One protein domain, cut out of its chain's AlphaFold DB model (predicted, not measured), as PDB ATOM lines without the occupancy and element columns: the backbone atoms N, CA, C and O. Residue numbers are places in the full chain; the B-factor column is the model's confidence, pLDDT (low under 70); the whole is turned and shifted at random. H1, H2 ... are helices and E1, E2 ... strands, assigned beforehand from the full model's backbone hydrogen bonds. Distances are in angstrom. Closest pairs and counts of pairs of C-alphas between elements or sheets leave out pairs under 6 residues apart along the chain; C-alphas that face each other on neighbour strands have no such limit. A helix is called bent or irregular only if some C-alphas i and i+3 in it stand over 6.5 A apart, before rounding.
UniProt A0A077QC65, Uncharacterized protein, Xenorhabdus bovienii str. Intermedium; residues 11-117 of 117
ATOM      1  N   SER A  11     -17.097 -41.022 -16.262       89.69
ATOM      2  CA  SER A  11     -17.372 -39.659 -16.732       89.69
ATOM      3  C   SER A  11     -17.376 -39.537 -18.263       89.69
ATOM      4  O   SER A  11     -17.945 -38.588 -18.805       89.69
ATOM      5  N   THR A  12     -16.786 -40.513 -18.961       94.00
ATOM      6  CA  THR A  12     -16.732 -40.566 -20.430       94.00
ATOM      7  C   THR A  12     -17.957 -41.221 -21.070       94.00
ATOM      8  O   THR A  12     -18.137 -41.109 -22.281       94.00
ATOM      9  N   LEU A  13     -18.802 -41.881 -20.270       96.12
ATOM     10  CA  LEU A  13     -19.968 -42.624 -20.743       96.12
ATOM     11  C   LEU A  13     -21.213 -41.744 -20.846       96.12
ATOM     12  O   LEU A  13     -21.407 -40.812 -20.055       96.12
ATOM     13  N   SER A  14     -22.107 -42.090 -21.770       97.25
ATOM     14  CA  SER A  14     -23.422 -41.454 -21.871       97.25
ATOM     15  C   SER A  14     -24.297 -41.750 -20.643       97.25
ATOM     16  O   SER A  14     -24.042 -42.674 -19.866       97.25
ATOM     17  N   ASP A  15     -25.357 -40.962 -20.450       98.25
ATOM     18  CA  ASP A  15     -26.344 -41.238 -19.397       98.25
ATOM     19  C   ASP A  15     -26.992 -42.612 -19.587       98.25
ATOM     20  O   ASP A  15     -27.183 -43.329 -18.608       98.25
ATOM     21  N   PHE A  16     -27.277 -43.014 -20.831       98.19
ATOM     22  CA  PHE A  16     -27.817 -44.339 -21.133       98.19
ATOM     23  C   PHE A  16     -26.850 -45.451 -20.715       98.19
ATOM     24  O   PHE A  16     -27.250 -46.397 -20.040       98.19
ATOM     25  N   GLU A  17     -25.565 -45.321 -21.045       98.00
ATOM     26  CA  GLU A  17     -24.542 -46.309 -20.701       98.00
ATOM     27  C   GLU A  17     -24.349 -46.474 -19.187       98.00
ATOM     28  O   GLU A  17     -24.096 -47.592 -18.722       98.00
ATOM     29  N   ILE A  18     -24.481 -45.389 -18.417       98.31
ATOM     30  CA  ILE A  18     -24.487 -45.438 -16.948       98.31
ATOM     31  C   ILE A  18     -25.791 -46.036 -16.436       98.31
ATOM     32  O   ILE A  18     -25.745 -46.981 -15.653       98.31
ATOM     33  N   ASN A  19     -26.944 -45.557 -16.907       98.50
ATOM     34  CA  ASN A  19     -28.255 -46.072 -16.513       98.50
ATOM     35  C   ASN A  19     -28.347 -47.589 -16.741       98.50
ATOM     36  O   ASN A  19     -28.850 -48.306 -15.877       98.50
ATOM     37  N   LYS A  20     -27.806 -48.085 -17.861       97.62
ATOM     38  CA  LYS A  20     -27.741 -49.511 -18.210       97.62
ATOM     39  C   LYS A  20     -26.909 -50.305 -17.213       97.62
ATOM     40  O   LYS A  20     -27.353 -51.348 -16.744       97.62
ATOM     41  N   ARG A  21     -25.720 -49.815 -16.858       96.81
ATOM     42  CA  ARG A  21     -24.859 -50.474 -15.863       96.81
ATOM     43  C   ARG A  21     -25.485 -50.453 -14.472       96.81
ATOM     44  O   ARG A  21     -25.442 -51.453 -13.769       96.81
ATOM     45  N   VAL A  22     -26.133 -49.350 -14.094       97.81
ATOM     46  CA  VAL A  22     -26.891 -49.273 -12.837       97.81
ATOM     47  C   VAL A  22     -28.010 -50.315 -12.833       97.81
ATOM     48  O   VAL A  22     -28.141 -51.043 -11.854       97.81
ATOM     49  N   ALA A  23     -28.770 -50.421 -13.930       97.19
ATOM     50  CA  ALA A  23     -29.865 -51.376 -14.095       97.19
ATOM     51  C   ALA A  23     -29.412 -52.833 -13.890       97.19
ATOM     52  O   ALA A  23     -30.098 -53.593 -13.207       97.19
ATOM     53  N   GLN A  24     -28.229 -53.189 -14.402       94.00
ATOM     54  CA  GLN A  24     -27.629 -54.519 -14.233       94.00
ATOM     55  C   GLN A  24     -27.345 -54.871 -12.765       94.00
ATOM     56  O   GLN A  24     -27.456 -56.034 -12.394       94.00
ATOM     57  N   TYR A  25     -27.018 -53.887 -11.924       95.38
ATOM     58  CA  TYR A  25     -26.741 -54.103 -10.500       95.38
ATOM     59  C   TYR A  25     -27.980 -54.061  -9.595       95.38
ATOM     60  O   TYR A  25     -27.861 -54.327  -8.402       95.38
ATOM     61  N   ILE A  26     -29.147 -53.684 -10.120       93.12
ATOM     62  CA  ILE A  26     -30.409 -53.638  -9.359       93.12
ATOM     63  C   ILE A  26     -31.441 -54.641  -9.892       93.12
ATOM     64  O   ILE A  26     -32.645 -54.431  -9.746       93.12
ATOM     65  N   ASP A  27     -30.953 -55.706 -10.531       87.88
ATOM     66  CA  ASP A  27     -31.731 -56.841 -11.038       87.88
ATOM     67  C   ASP A  27     -32.814 -56.479 -12.074       87.88
ATOM     68  O   ASP A  27     -33.814 -57.186 -12.224       87.88
ATOM     69  N   ILE A  28     -32.618 -55.403 -12.850       92.50
ATOM     70  CA  ILE A  28     -33.421 -55.187 -14.060       92.50
ATOM     71  C   ILE A  28     -32.949 -56.183 -15.120       92.50
ATOM     72  O   ILE A  28     -31.783 -56.195 -15.519       92.50
ATOM     73  N   THR A  29     -33.869 -57.028 -15.583       91.69
ATOM     74  CA  THR A  29     -33.561 -58.083 -16.549       91.69
ATOM     75  C   THR A  29     -33.119 -57.507 -17.902       91.69
ATOM     76  O   THR A  29     -33.633 -56.469 -18.326       91.69
ATOM     77  N   PRO A  30     -32.217 -58.196 -18.631       92.19
ATOM     78  CA  PRO A  30     -31.786 -57.769 -19.964       92.19
ATOM     79  C   PRO A  30     -32.933 -57.571 -20.962       92.19
ATOM     80  O   PRO A  30     -32.842 -56.691 -21.809       92.19
ATOM     81  N   ASP A  31     -34.029 -58.324 -20.823       94.31
ATOM     82  CA  ASP A  31     -35.226 -58.201 -21.671       94.31
ATOM     83  C   ASP A  31     -35.919 -56.831 -21.551       94.31
ATOM     84  O   ASP A  31     -36.696 -56.452 -22.424       94.31
ATOM     85  N   ASN A  32     -35.622 -56.072 -20.492       95.19
ATOM     86  CA  ASN A  32     -36.134 -54.721 -20.285       95.19
ATOM     87  C   ASN A  32     -35.142 -53.625 -20.723       95.19
ATOM     88  O   ASN A  32     -35.366 -52.447 -20.426       95.19
ATOM     89  N   ILE A  33     -34.041 -53.984 -21.392       96.19
ATOM     90  CA  ILE A  33     -33.013 -53.057 -21.880       96.19
ATOM     91  C   ILE A  33     -33.056 -53.026 -23.411       96.19
ATOM     92  O   ILE A  33     -32.706 -53.991 -24.086       96.19
ATOM     93  N   PHE A  34     -33.452 -51.882 -23.957       96.25
ATOM     94  CA  PHE A  34     -33.634 -51.653 -25.387       96.25
ATOM     95  C   PHE A  34     -32.498 -50.761 -25.898       96.25
ATOM     96  O   PHE A  34     -32.575 -49.534 -25.839       96.25
ATOM     97  N   ASP A  35     -31.407 -51.395 -26.339       94.81
ATOM     98  CA  ASP A  35     -30.155 -50.714 -26.706       94.81
ATOM     99  C   ASP A  35     -30.283 -49.788 -27.923       94.81
ATOM    100  O   ASP A  35     -29.693 -48.712 -27.928       94.81
ATOM    101  N   ASN A  36     -31.059 -50.171 -28.942       95.50
ATOM    102  CA  ASN A  36     -31.215 -49.347 -30.147       95.50
ATOM    103  C   ASN A  36     -32.030 -48.075 -29.872       95.50
ATOM    104  O   ASN A  36     -31.855 -47.060 -30.542       95.50
ATOM    105  N   GLU A  37     -32.939 -48.153 -28.905       96.25
ATOM    106  CA  GLU A  37     -33.831 -47.077 -28.492       96.25
ATOM    107  C   GLU A  37     -33.258 -46.255 -27.328       96.25
ATOM    108  O   GLU A  37     -33.823 -45.216 -26.989       96.25
ATOM    109  N   GLU A  38     -32.159 -46.708 -26.718       97.06
ATOM    110  CA  GLU A  38     -31.564 -46.147 -25.500       97.06
ATOM    111  C   GLU A  38     -32.576 -46.018 -24.340       97.06
ATOM    112  O   GLU A  38     -32.615 -45.027 -23.598       97.06
ATOM    113  N   VAL A  39     -33.429 -47.036 -24.168       97.00
ATOM    114  CA  VAL A  39     -34.467 -47.071 -23.124       97.00
ATOM    115  C   VAL A  39     -34.312 -48.301 -22.237       97.00
ATOM    116  O   VAL A  39     -34.035 -49.403 -22.700       97.00
ATOM    117  N   ILE A  40     -34.526 -48.112 -20.936       98.06
ATOM    118  CA  ILE A  40     -34.572 -49.182 -19.939       98.06
ATOM    119  C   ILE A  40     -35.924 -49.100 -19.246       98.06
ATOM    120  O   ILE A  40     -36.361 -48.004 -18.884       98.06
ATOM    121  N   PHE A  41     -36.571 -50.239 -19.033       97.12
ATOM    122  CA  PHE A  41     -37.814 -50.324 -18.278       97.12
ATOM    123  C   PHE A  41     -37.586 -51.003 -16.928       97.12
ATOM    124  O   PHE A  41     -36.917 -52.029 -16.826       97.12
ATOM    125  N   LYS A  42     -38.152 -50.425 -15.872       94.62
ATOM    126  CA  LYS A  42     -38.147 -50.999 -14.529       94.62
ATOM    127  C   LYS A  42     -39.554 -51.501 -14.193       94.62
ATOM    128  O   LYS A  42     -40.501 -50.723 -14.325       94.62
ATOM    129  N   PRO A  43     -39.707 -52.754 -13.732       91.69
ATOM    130  CA  PRO A  43     -40.980 -53.243 -13.213       91.69
ATOM    131  C   PRO A  43     -41.390 -52.471 -11.951       91.69
ATOM    132  O   PRO A  43     -40.578 -52.296 -11.038       91.69
ATOM    133  N   VAL A  44     -42.649 -52.039 -11.878       90.50
ATOM    134  CA  VAL A  44     -43.212 -51.313 -10.718       90.50
ATOM    135  C   VAL A  44     -44.449 -51.978 -10.112       90.50
ATOM    136  O   VAL A  44     -44.939 -51.537  -9.074       90.50
ATOM    137  N   GLY A  45     -44.931 -53.068 -10.708       85.81
ATOM    138  CA  GLY A  45     -46.116 -53.788 -10.253       85.81
ATOM    139  C   GLY A  45     -46.528 -54.888 -11.229       85.81
ATOM    140  O   GLY A  45     -45.752 -55.262 -12.104       85.81
ATOM    141  N   ASN A  46     -47.749 -55.404 -11.068       84.75
ATOM    142  CA  ASN A  46     -48.324 -56.457 -11.913       84.75
ATOM    143  C   ASN A  46     -48.374 -56.020 -13.387       84.75
ATOM    144  O   ASN A  46     -49.288 -55.300 -13.774       84.75
ATOM    145  N   ASP A  47     -47.403 -56.468 -14.183       85.31
ATOM    146  CA  ASP A  47     -47.238 -56.140 -15.609       85.31
ATOM    147  C   ASP A  47     -47.107 -54.631 -15.915       85.31
ATOM    148  O   ASP A  47     -47.285 -54.197 -17.054       85.31
ATOM    149  N   GLU A  48     -46.756 -53.821 -14.911       91.56
ATOM    150  CA  GLU A  48     -46.536 -52.381 -15.058       91.56
ATOM    151  C   GLU A  48     -45.044 -52.048 -15.081       91.56
ATOM    152  O   GLU A  48     -44.260 -52.511 -14.244       91.56
ATOM    153  N   PHE A  49     -44.669 -51.190 -16.028       94.00
ATOM    154  CA  PHE A  49     -43.293 -50.784 -16.273       94.00
ATOM    155  C   PHE A  49     -43.193 -49.268 -16.389       94.00
ATOM    156  O   PHE A  49     -44.025 -48.621 -17.026       94.00
ATOM    157  N   GLU A  50     -42.126 -48.707 -15.830       95.31
ATOM    158  CA  GLU A  50     -41.765 -47.302 -16.007       95.31
ATOM    159  C   GLU A  50     -40.395 -47.174 -16.676       95.31
ATOM    160  O   GLU A  50     -39.544 -48.057 -16.550       95.31
ATOM    161  N   LYS A  51     -40.155 -46.065 -17.385       96.88
ATOM    162  CA  LYS A  51     -38.824 -45.776 -17.930       96.88
ATOM    163  C   LYS A  51     -37.852 -45.543 -16.777       96.88
ATOM    164  O   LYS A  51     -38.008 -44.581 -16.032       96.88
ATOM    165  N   PHE A  52     -36.813 -46.361 -16.686       97.88
ATOM    166  CA  PHE A  52     -35.738 -46.214 -15.718       97.88
ATOM    167  C   PHE A  52     -34.676 -45.237 -16.228       97.88
ATOM    168  O   PHE A  52     -34.129 -45.397 -17.317       97.88
ATOM    169  N   ASP A  53     -34.397 -44.207 -15.435       98.19
ATOM    170  CA  ASP A  53     -33.470 -43.127 -15.799       98.19
ATOM    171  C   ASP A  53     -32.839 -42.491 -14.548       98.19
ATOM    172  O   ASP A  53     -33.177 -41.367 -14.175       98.19
ATOM    173  N   PRO A  54     -31.993 -43.223 -13.808       98.44
ATOM    174  CA  PRO A  54     -31.430 -42.742 -12.550       98.44
ATOM    175  C   PRO A  54     -30.417 -41.598 -12.713       98.44
ATOM    176  O   PRO A  54     -30.149 -40.906 -11.735       98.44
ATOM    177  N   CYS A  55     -29.886 -41.333 -13.909       98.50
ATOM    178  CA  CYS A  55     -29.110 -40.115 -14.162       98.50
ATOM    179  C   CYS A  55     -29.979 -38.848 -14.195       98.50
ATOM    180  O   CYS A  55     -29.461 -37.762 -13.935       98.50
ATOM    181  N   ASN A  56     -31.283 -38.958 -14.482       98.31
ATOM    182  CA  ASN A  56     -32.153 -37.794 -14.703       98.31
ATOM    183  C   ASN A  56     -33.457 -37.795 -13.883       98.31
ATOM    184  O   ASN A  56     -34.215 -36.827 -13.948       98.31
ATOM    185  N   ASN A  57     -33.722 -38.832 -13.083       98.12
ATOM    186  CA  ASN A  57     -34.935 -38.944 -12.275       98.12
ATOM    187  C   ASN A  57     -34.642 -39.293 -10.808       98.12
ATOM    188  O   ASN A  57     -34.245 -40.409 -10.475       98.12
ATOM    189  N   VAL A  58     -34.959 -38.346  -9.919       97.81
ATOM    190  CA  VAL A  58     -34.748 -38.436  -8.467       97.81
ATOM    191  C   VAL A  58     -35.401 -39.673  -7.840       97.81
ATOM    192  O   VAL A  58     -34.797 -40.265  -6.948       97.81
ATOM    193  N   SER A  59     -36.598 -40.088  -8.274       96.94
ATOM    194  CA  SER A  59     -37.278 -41.253  -7.676       96.94
ATOM    195  C   SER A  59     -36.512 -42.556  -7.912       96.94
ATOM    196  O   SER A  59     -36.578 -43.468  -7.090       96.94
ATOM    197  N   HIS A  60     -35.752 -42.627  -9.008       97.12
ATOM    198  CA  HIS A  60     -34.899 -43.760  -9.348       97.12
ATOM    199  C   HIS A  60     -33.538 -43.669  -8.654       97.12
ATOM    200  O   HIS A  60     -33.037 -44.677  -8.157       97.12
ATOM    201  N   THR A  61     -32.951 -42.471  -8.585       97.75
ATOM    202  CA  THR A  61     -31.623 -42.247  -7.991       97.75
ATOM    203  C   THR A  61     -31.633 -42.339  -6.467       97.75
ATOM    204  O   THR A  61     -30.716 -42.894  -5.864       97.75
ATOM    205  N   TRP A  62     -32.645 -41.757  -5.817       97.75
ATOM    206  CA  TRP A  62     -32.637 -41.534  -4.370       97.75
ATOM    207  C   TRP A  62     -32.568 -42.825  -3.542       97.75
ATOM    208  O   TRP A  62     -31.754 -42.882  -2.616       97.75
ATOM    209  N   PRO A  63     -33.320 -43.896  -3.876       97.44
ATOM    210  CA  PRO A  63     -33.177 -45.175  -3.187       97.44
ATOM    211  C   PRO A  63     -31.750 -45.742  -3.260       97.44
ATOM    212  O   PRO A  63     -31.256 -46.277  -2.269       97.44
ATOM    213  N   ILE A  64     -31.065 -45.572  -4.397       98.25
ATOM    214  CA  ILE A  64     -29.691 -46.053  -4.610       98.25
ATOM    215  C   ILE A  64     -28.709 -45.261  -3.739       98.25
ATOM    216  O   ILE A  64     -27.871 -45.859  -3.062       98.25
ATOM    217  N   ILE A  65     -28.850 -43.931  -3.698       98.31
ATOM    218  CA  ILE A  65     -28.034 -43.047  -2.850       98.31
ATOM    219  C   ILE A  65     -28.134 -43.458  -1.379       98.31
ATOM    220  O   ILE A  65     -27.110 -43.622  -0.713       98.31
ATOM    221  N   LEU A  66     -29.358 -43.652  -0.875       97.94
ATOM    222  CA  LEU A  66     -29.588 -44.011   0.525       97.94
ATOM    223  C   LEU A  66     -29.035 -45.397   0.868       97.94
ATOM    224  O   LEU A  66     -28.361 -45.545   1.888       97.94
ATOM    225  N   ALA A  67     -29.297 -46.395   0.020       97.00
ATOM    226  CA  ALA A  67     -28.861 -47.767   0.259       97.00
ATOM    227  C   ALA A  67     -27.329 -47.896   0.281       97.00
ATOM    228  O   ALA A  67     -26.789 -48.645   1.095       97.00
ATOM    229  N   ASN A  68     -26.633 -47.131  -0.565       95.88
ATOM    230  CA  ASN A  68     -25.178 -47.203  -0.696       95.88
ATOM    231  C   ASN A  68     -24.442 -46.126   0.114       95.88
ATOM    232  O   ASN A  68     -23.221 -46.157   0.176       95.88
ATOM    233  N   LYS A  69     -25.155 -45.223   0.805       96.38
ATOM    234  CA  LYS A  69     -24.577 -44.131   1.613       96.38
ATOM    235  C   LYS A  69     -23.673 -43.206   0.789       96.38
ATOM    236  O   LYS A  69     -22.564 -42.874   1.202       96.38
ATOM    237  N   ILE A  70     -24.165 -42.777  -0.368       97.62
ATOM    238  CA  ILE A  70     -23.463 -41.819  -1.225       97.62
ATOM    239  C   ILE A  70     -23.743 -40.403  -0.712       97.62
ATOM    240  O   ILE A  70     -24.894 -39.983  -0.593       97.62
ATOM    241  N   ASN A  71     -22.691 -39.656  -0.401       97.12
ATOM    242  CA  ASN A  71     -22.783 -38.259   0.001       97.12
ATOM    243  C   ASN A  71     -22.872 -37.361  -1.236       97.12
ATOM    244  O   ASN A  71     -22.204 -37.610  -2.235       97.12
ATOM    245  N   ILE A  72     -23.653 -36.281  -1.140       96.75
ATOM    246  CA  ILE A  72     -23.756 -35.238  -2.168       96.75
ATOM    247  C   ILE A  72     -23.306 -33.914  -1.557       96.75
ATOM    248  O   ILE A  72     -23.938 -33.392  -0.636       96.75
ATOM    249  N   ASN A  73     -22.208 -33.369  -2.070       94.56
ATOM    250  CA  ASN A  73     -21.559 -32.171  -1.565       94.56
ATOM    251  C   ASN A  73     -21.609 -31.050  -2.614       94.56
ATOM    252  O   ASN A  73     -21.003 -31.132  -3.687       94.56
ATOM    253  N   TRP A  74     -22.342 -29.984  -2.290       94.88
ATOM    254  CA  TRP A  74     -22.465 -28.791  -3.124       94.88
ATOM    255  C   TRP A  74     -21.244 -27.888  -2.945       94.88
ATOM    256  O   TRP A  74     -20.973 -27.384  -1.858       94.88
ATOM    257  N   ARG A  75     -20.508 -27.652  -4.034       90.88
ATOM    258  CA  ARG A  75     -19.211 -26.953  -4.013       90.88
ATOM    259  C   ARG A  75     -19.280 -25.566  -4.656       90.88
ATOM    260  O   ARG A  75     -18.407 -25.180  -5.436       90.88
ATOM    261  N   GLU A  76     -20.320 -24.804  -4.313       86.56
ATOM    262  CA  GLU A  76     -20.587 -23.471  -4.880       86.56
ATOM    263  C   GLU A  76     -19.434 -22.483  -4.657       86.56
ATOM    264  O   GLU A  76     -19.088 -21.712  -5.554       86.56
ATOM    265  N   SER A  77     -18.785 -22.551  -3.489       89.00
ATOM    266  CA  SER A  77     -17.696 -21.646  -3.095       89.00
ATOM    267  C   SER A  77     -16.495 -21.668  -4.044       89.00
ATOM    268  O   SER A  77     -15.781 -20.673  -4.149       89.00
ATOM    269  N   ILE A  78     -16.290 -22.769  -4.769       90.06
ATOM    270  CA  ILE A  78     -15.193 -22.935  -5.730       90.06
ATOM    271  C   ILE A  78     -15.678 -22.998  -7.186       90.06
ATOM    272  O   ILE A  78     -14.904 -23.363  -8.068       90.06
ATOM    273  N   LYS A  79     -16.952 -22.660  -7.445       84.69
ATOM    274  CA  LYS A  79     -17.586 -22.688  -8.779       84.69
ATOM    275  C   LYS A  79     -17.380 -24.016  -9.524       84.69
ATOM    276  O   LYS A  79     -17.216 -24.033 -10.743       84.69
ATOM    277  N   SER A  80     -17.354 -25.120  -8.782       87.94
ATOM    278  CA  SER A  80     -17.232 -26.468  -9.335       87.94
ATOM    279  C   SER A  80     -18.607 -27.119  -9.486       87.94
ATOM    280  O   SER A  80     -19.612 -26.586  -9.014       87.94
ATOM    281  N   GLY A  81     -18.648 -28.274 -10.150       89.69
ATOM    282  CA  GLY A  81     -19.822 -29.142 -10.123       89.69
ATOM    283  C   GLY A  81     -20.097 -29.685  -8.718       89.69
ATOM    284  O   GLY A  81     -19.313 -29.498  -7.782       89.69
ATOM    285  N   VAL A  82     -21.217 -30.384  -8.582       94.38
ATOM    286  CA  VAL A  82     -21.545 -31.148  -7.380       94.38
ATOM    287  C   VAL A  82     -20.594 -32.328  -7.282       94.38
ATOM    288  O   VAL A  82     -20.321 -32.986  -8.285       94.38
ATOM    289  N   MET A  83     -20.094 -32.587  -6.080       95.56
ATOM    290  CA  MET A  83     -19.292 -33.769  -5.810       95.56
ATOM    291  C   MET A  83     -20.171 -34.835  -5.167       95.56
ATOM    292  O   MET A  83     -20.775 -34.576  -4.128       95.56
ATOM    293  N   ALA A  84     -20.241 -36.012  -5.777       97.00
ATOM    294  CA  ALA A  84     -20.735 -37.210  -5.117       97.00
ATOM    295  C   ALA A  84     -19.538 -38.013  -4.605       97.00
ATOM    296  O   ALA A  84     -18.509 -38.049  -5.277       97.00
ATOM    297  N   GLU A  85     -19.662 -38.653  -3.447       95.94
ATOM    298  CA  GLU A  85     -18.604 -39.507  -2.895       95.94
ATOM    299  C   GLU A  85     -19.176 -40.622  -2.019       95.94
ATOM    300  O   GLU A  85     -20.216 -40.449  -1.377       95.94
ATOM    301  N   GLN A  86     -18.497 -41.764  -1.966       94.69
ATOM    302  CA  GLN A  86     -18.899 -42.853  -1.084       94.69
ATOM    303  C   GLN A  86     -18.587 -42.503   0.378       94.69
ATOM    304  O   GLN A  86     -17.463 -42.139   0.729       94.69
ATOM    305  N   SER A  87     -19.569 -42.647   1.273       90.62
ATOM    306  CA  SER A  87     -19.348 -42.360   2.692       90.62
ATOM    307  C   SER A  87     -18.289 -43.288   3.291       90.62
ATOM    308  O   SER A  87     -18.392 -44.513   3.220       90.62
ATOM    309  N   GLY A  88     -17.257 -42.688   3.888       84.56
ATOM    310  CA  GLY A  88     -16.109 -43.395   4.462       84.56
ATOM    311  C   GLY A  88     -14.978 -43.707   3.474       84.56
ATOM    312  O   GLY A  88     -13.948 -44.206   3.917       84.56
ATOM    313  N   TRP A  89     -15.128 -43.378   2.185       77.31
ATOM    314  CA  TRP A  89     -14.136 -43.644   1.137       77.31
ATOM    315  C   TRP A  89     -13.860 -42.375   0.324       77.31
ATOM    316  O   TRP A  89     -14.518 -42.103  -0.675       77.31
ATOM    317  N   SER A  90     -12.851 -41.599   0.726       72.44
ATOM    318  CA  SER A  90     -12.530 -40.314   0.079       72.44
ATOM    319  C   SER A  90     -11.984 -40.434  -1.349       72.44
ATOM    320  O   SER A  90     -11.845 -39.424  -2.032       72.44
ATOM    321  N   GLU A  91     -11.624 -41.639  -1.794       86.00
ATOM    322  CA  GLU A  91     -11.055 -41.874  -3.127       86.00
ATOM    323  C   GLU A  91     -12.118 -42.192  -4.189       86.00
ATOM    324  O   GLU A  91     -11.855 -42.024  -5.378       86.00
ATOM    325  N   LEU A  92     -13.329 -42.587  -3.778       92.19
ATOM    326  CA  LEU A  92     -14.432 -42.904  -4.687       92.19
ATOM    327  C   LEU A  92     -15.363 -41.701  -4.797       92.19
ATOM    328  O   LEU A  92     -16.325 -41.567  -4.036       92.19
ATOM    329  N   TYR A  93     -15.056 -40.810  -5.737       95.06
ATOM    330  CA  TYR A  93     -15.839 -39.604  -5.967       95.06
ATOM    331  C   TYR A  93     -15.997 -39.283  -7.453       95.06
ATOM    332  O   TYR A  93     -15.149 -39.600  -8.285       95.06
ATOM    333  N   SER A  94     -17.070 -38.560  -7.763       95.38
ATOM    334  CA  SER A  94     -17.292 -37.932  -9.063       95.38
ATOM    335  C   SER A  94     -17.660 -36.463  -8.881       95.38
ATOM    336  O   SER A  94     -18.287 -36.082  -7.891       95.38
ATOM    337  N   ILE A  95     -17.264 -35.626  -9.840       95.00
ATOM    338  CA  ILE A  95     -17.677 -34.225  -9.921       95.00
ATOM    339  C   ILE A  95     -18.452 -34.030 -11.218       95.00
ATOM    340  O   ILE A  95     -17.887 -34.124 -12.306       95.00
ATOM    341  N   ASN A  96     -19.727 -33.668 -11.100       95.00
ATOM    342  CA  ASN A  96     -20.586 -33.412 -12.249       95.00
ATOM    343  C   ASN A  96     -21.509 -32.214 -11.991       95.00
ATOM    344  O   ASN A  96     -21.830 -31.878 -10.854       95.00
ATOM    345  N   LYS A  97     -21.962 -31.542 -13.053       94.69
ATOM    346  CA  LYS A  97     -23.001 -30.506 -12.932       94.69
ATOM    347  C   LYS A  97     -24.356 -31.108 -12.545       94.69
ATOM    348  O   LYS A  97     -25.145 -30.428 -11.898       94.69
ATOM    349  N   ASN A  98     -24.612 -32.355 -12.939       96.44
ATOM    350  CA  ASN A  98     -25.799 -33.111 -12.568       96.44
ATOM    351  C   ASN A  98     -25.498 -33.977 -11.321       96.44
ATOM    352  O   ASN A  98     -24.713 -34.924 -11.422       96.44
ATOM    353  N   PRO A  99     -26.111 -33.693 -10.155       97.31
ATOM    354  CA  PRO A  99     -25.866 -34.448  -8.924       97.31
ATOM    355  C   PRO A  99     -26.319 -35.910  -9.008       97.31
ATOM    356  O   PRO A  99     -25.692 -36.774  -8.400       97.31
ATOM    357  N   LEU A 100     -27.387 -36.202  -9.758       98.50
ATOM    358  CA  LEU A 100     -27.909 -37.563  -9.894       98.50
ATOM    359  C   LEU A 100     -26.942 -38.419 -10.703       98.50
ATOM    360  O   LEU A 100     -26.580 -39.517 -10.284       98.50
ATOM    361  N   ARG A 101     -26.443 -37.864 -11.811       98.19
ATOM    362  CA  ARG A 101     -25.392 -38.493 -12.606       98.19
ATOM    363  C   ARG A 101     -24.125 -38.736 -11.782       98.19
ATOM    364  O   ARG A 101     -23.633 -39.858 -11.778       98.19
ATOM    365  N   ALA A 102     -23.630 -37.731 -11.047       97.62
ATOM    366  CA  ALA A 102     -22.453 -37.903 -10.183       97.62
ATOM    367  C   ALA A 102     -22.638 -39.066  -9.193       97.62
ATOM    368  O   ALA A 102     -21.729 -39.869  -8.994       97.62
ATOM    369  N   ALA A 103     -23.830 -39.184  -8.598       98.31
ATOM    370  CA  ALA A 103     -24.145 -40.265  -7.675       98.31
ATOM    371  C   ALA A 103     -24.128 -41.647  -8.344       98.31
ATOM    372  O   ALA A 103     -23.639 -42.602  -7.747       98.31
ATOM    373  N   MET A 104     -24.643 -41.766  -9.571       98.50
ATOM    374  CA  MET A 104     -24.636 -43.037 -10.302       98.50
ATOM    375  C   MET A 104     -23.231 -43.446 -10.746       98.50
ATOM    376  O   MET A 104     -22.904 -44.626 -10.678       98.50
ATOM    377  N   GLU A 105     -22.373 -42.493 -11.118       97.62
ATOM    378  CA  GLU A 105     -20.957 -42.773 -11.388       97.62
ATOM    379  C   GLU A 105     -20.261 -43.343 -10.137       97.62
ATOM    380  O   GLU A 105     -19.617 -44.386 -10.217       97.62
ATOM    381  N   VAL A 106     -20.459 -42.727  -8.962       97.31
ATOM    382  CA  VAL A 106     -19.903 -43.233  -7.689       97.31
ATOM    383  C   VAL A 106     -20.474 -44.598  -7.320       97.31
ATOM    384  O   VAL A 106     -19.726 -45.467  -6.887       97.31
ATOM    385  N   TYR A 107     -21.777 -44.817  -7.514       97.56
ATOM    386  CA  TYR A 107     -22.392 -46.122  -7.281       97.56
ATOM    387  C   TYR A 107     -21.696 -47.229  -8.082       97.56
ATOM    388  O   TYR A 107     -21.381 -48.277  -7.523       97.56
ATOM    389  N   LEU A 108     -21.410 -46.989  -9.364       96.94
ATOM    390  CA  LEU A 108     -20.719 -47.968 -10.202       96.94
ATOM    391  C   LEU A 108     -19.272 -48.196  -9.750       96.94
ATOM    392  O   LEU A 108     -18.856 -49.345  -9.650       96.94
ATOM    393  N   MET A 109     -18.545 -47.138  -9.372       94.94
ATOM    394  CA  MET A 109     -17.202 -47.279  -8.788       94.94
ATOM    395  C   MET A 109     -17.212 -48.143  -7.519       94.94
ATOM    396  O   MET A 109     -16.328 -48.974  -7.332       94.94
ATOM    397  N   VAL A 110     -18.217 -47.973  -6.654       93.50
ATOM    398  CA  VAL A 110     -18.386 -48.799  -5.449       93.50
ATOM    399  C   VAL A 110     -18.639 -50.259  -5.822       93.50
ATOM    400  O   VAL A 110     -18.030 -51.141  -5.223       93.50
ATOM    401  N   LYS A 111     -19.487 -50.529  -6.823       94.06
ATOM    402  CA  LYS A 111     -19.765 -51.901  -7.270       94.06
ATOM    403  C   LYS A 111     -18.561 -52.582  -7.905       94.06
ATOM    404  O   LYS A 111     -18.357 -53.764  -7.649       94.06
ATOM    405  N   ASP A 112     -17.746 -51.860  -8.665       91.75
ATOM    406  CA  ASP A 112     -16.507 -52.420  -9.211       91.75
ATOM    407  C   ASP A 112     -15.556 -52.841  -8.082       91.75
ATOM    408  O   ASP A 112     -15.073 -53.970  -8.075       91.75
ATOM    409  N   VAL A 113     -15.376 -51.990  -7.063       89.88
ATOM    410  CA  VAL A 113     -14.553 -52.317  -5.885       89.88
ATOM    411  C   VAL A 113     -15.122 -53.504  -5.099       89.88
ATOM    412  O   VAL A 113     -14.360 -54.348  -4.633       89.88
ATOM    413  N   GLU A 114     -16.443 -53.598  -4.933       89.62
ATOM    414  CA  GLU A 114     -17.081 -54.738  -4.255       89.62
ATOM    415  C   GLU A 114     -16.908 -56.058  -5.023       89.62
ATOM    416  O   GLU A 114     -16.793 -57.099  -4.386       89.62
ATOM    417  N   ASN A 115     -16.870 -56.028  -6.360       85.94
ATOM    418  CA  ASN A 115     -16.737 -57.224  -7.203       85.94
ATOM    419  C   ASN A 115     -15.283 -57.669  -7.440       85.94
ATOM    420  O   ASN A 115     -15.053 -58.787  -7.903       85.94
ATOM    421  N   GLU A 116     -14.308 -56.803  -7.169       80.44
ATOM    422  CA  GLU A 116     -12.877 -57.128  -7.229       80.44
ATOM    423  C   GLU A 116     -12.344 -57.804  -5.952       80.44
ATOM    424  O   GLU A 116     -11.214 -58.301  -5.959       80.44
ATOM    425  N   ASN A 117     -13.140 -57.838  -4.875       54.25
ATOM    426  CA  ASN A 117     -12.797 -58.412  -3.566       54.25
ATOM    427  C   ASN A 117     -13.565 -59.709  -3.269       54.25
ATOM    428  O   ASN A 117     -13.018 -60.530  -2.493       54.25
TER     429      ASN A 117
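Overview. This is residues 11 to 117 of the 117 residues of an uncharacterized protein of Xenorhabdus bovienii str. Intermedium (UniProt A0A077QC65). A small three-stranded sheet, E3, E4 and E5, packs with one face on the long helix H3, and H1 and H2 pack on other sides of H3. The hairpin of E1 and E2 lies beyond H1, at the far end of the longest axis from the sheet. The 107 printed residues include three named helices and five named strands, in the order H1 E1 E2 H2 E3 E4 E5 H3. The class is mixed, both sheets are antiparallel, and the whole is compact, with a radius of gyration of the C-alphas of 14.2 A and spans of 46 by 33 by 25 A.

Along the chain. The sheet E3 - E4 - E5 has E3 at residues 70 to 73, 9.8 A, E4 at 82 to 86, 13.6 A, and E5 at 89 to 96, 18.0 A. H3, residues 99 to 115, is 24.6 A long and ends at C-alpha 115 (-16.737, -57.224, -7.203). H2, residues 58 to 68, measures 15.1 A; H1, residues 15 to 25, 15.6 A, begins at C-alpha 15 (-26.344, -41.238, -19.397). E1 is residues 39 to 45, 18.6 A, and E2 residues 48 to 51, 10.6 A.

Arrangement. E3, E4 and E5 form a meander, each strand the antiparallel neighbour of the one before: N 71 and O 85 are 2.8 A apart, N 84 and O 94 2.9 A. E5 bends by 59 degrees at residue 92. H3 is on one face, two layers, at a height of 8.3 A over the sheet, over E4 and E5; the closest C-alphas of H3 and E4 are Ala 103 and Ala 84, 5.2 A. H2 only grazes this sheet, and H3 touches H2 with residues 100 to 107 alone, closest C-alphas Leu 100 and Thr 61, 6.3 A. H1 touches H3 at a steep tilt of 41 degrees, the same way, closest C-alphas Val 22 and Leu 108, 6.8 A. In the hairpin of E1 and E2, N 42 and O 50 are 2.8 A apart. Every O i to N i+4 pair is within hydrogen-bond range in H1 and H3; H2 has 5 of 7 and is only just irregular, C-alphas 60 and 63 being 6.6 A apart.

Size, cuts and confidence. The two C-alphas farthest apart, Asn 46 and Ile 78, are 47.5 A apart. The printed part has no cut, and the one long link is H1 to E1. Residue 117, the chain's last, is the one printed residue with pLDDT under 70.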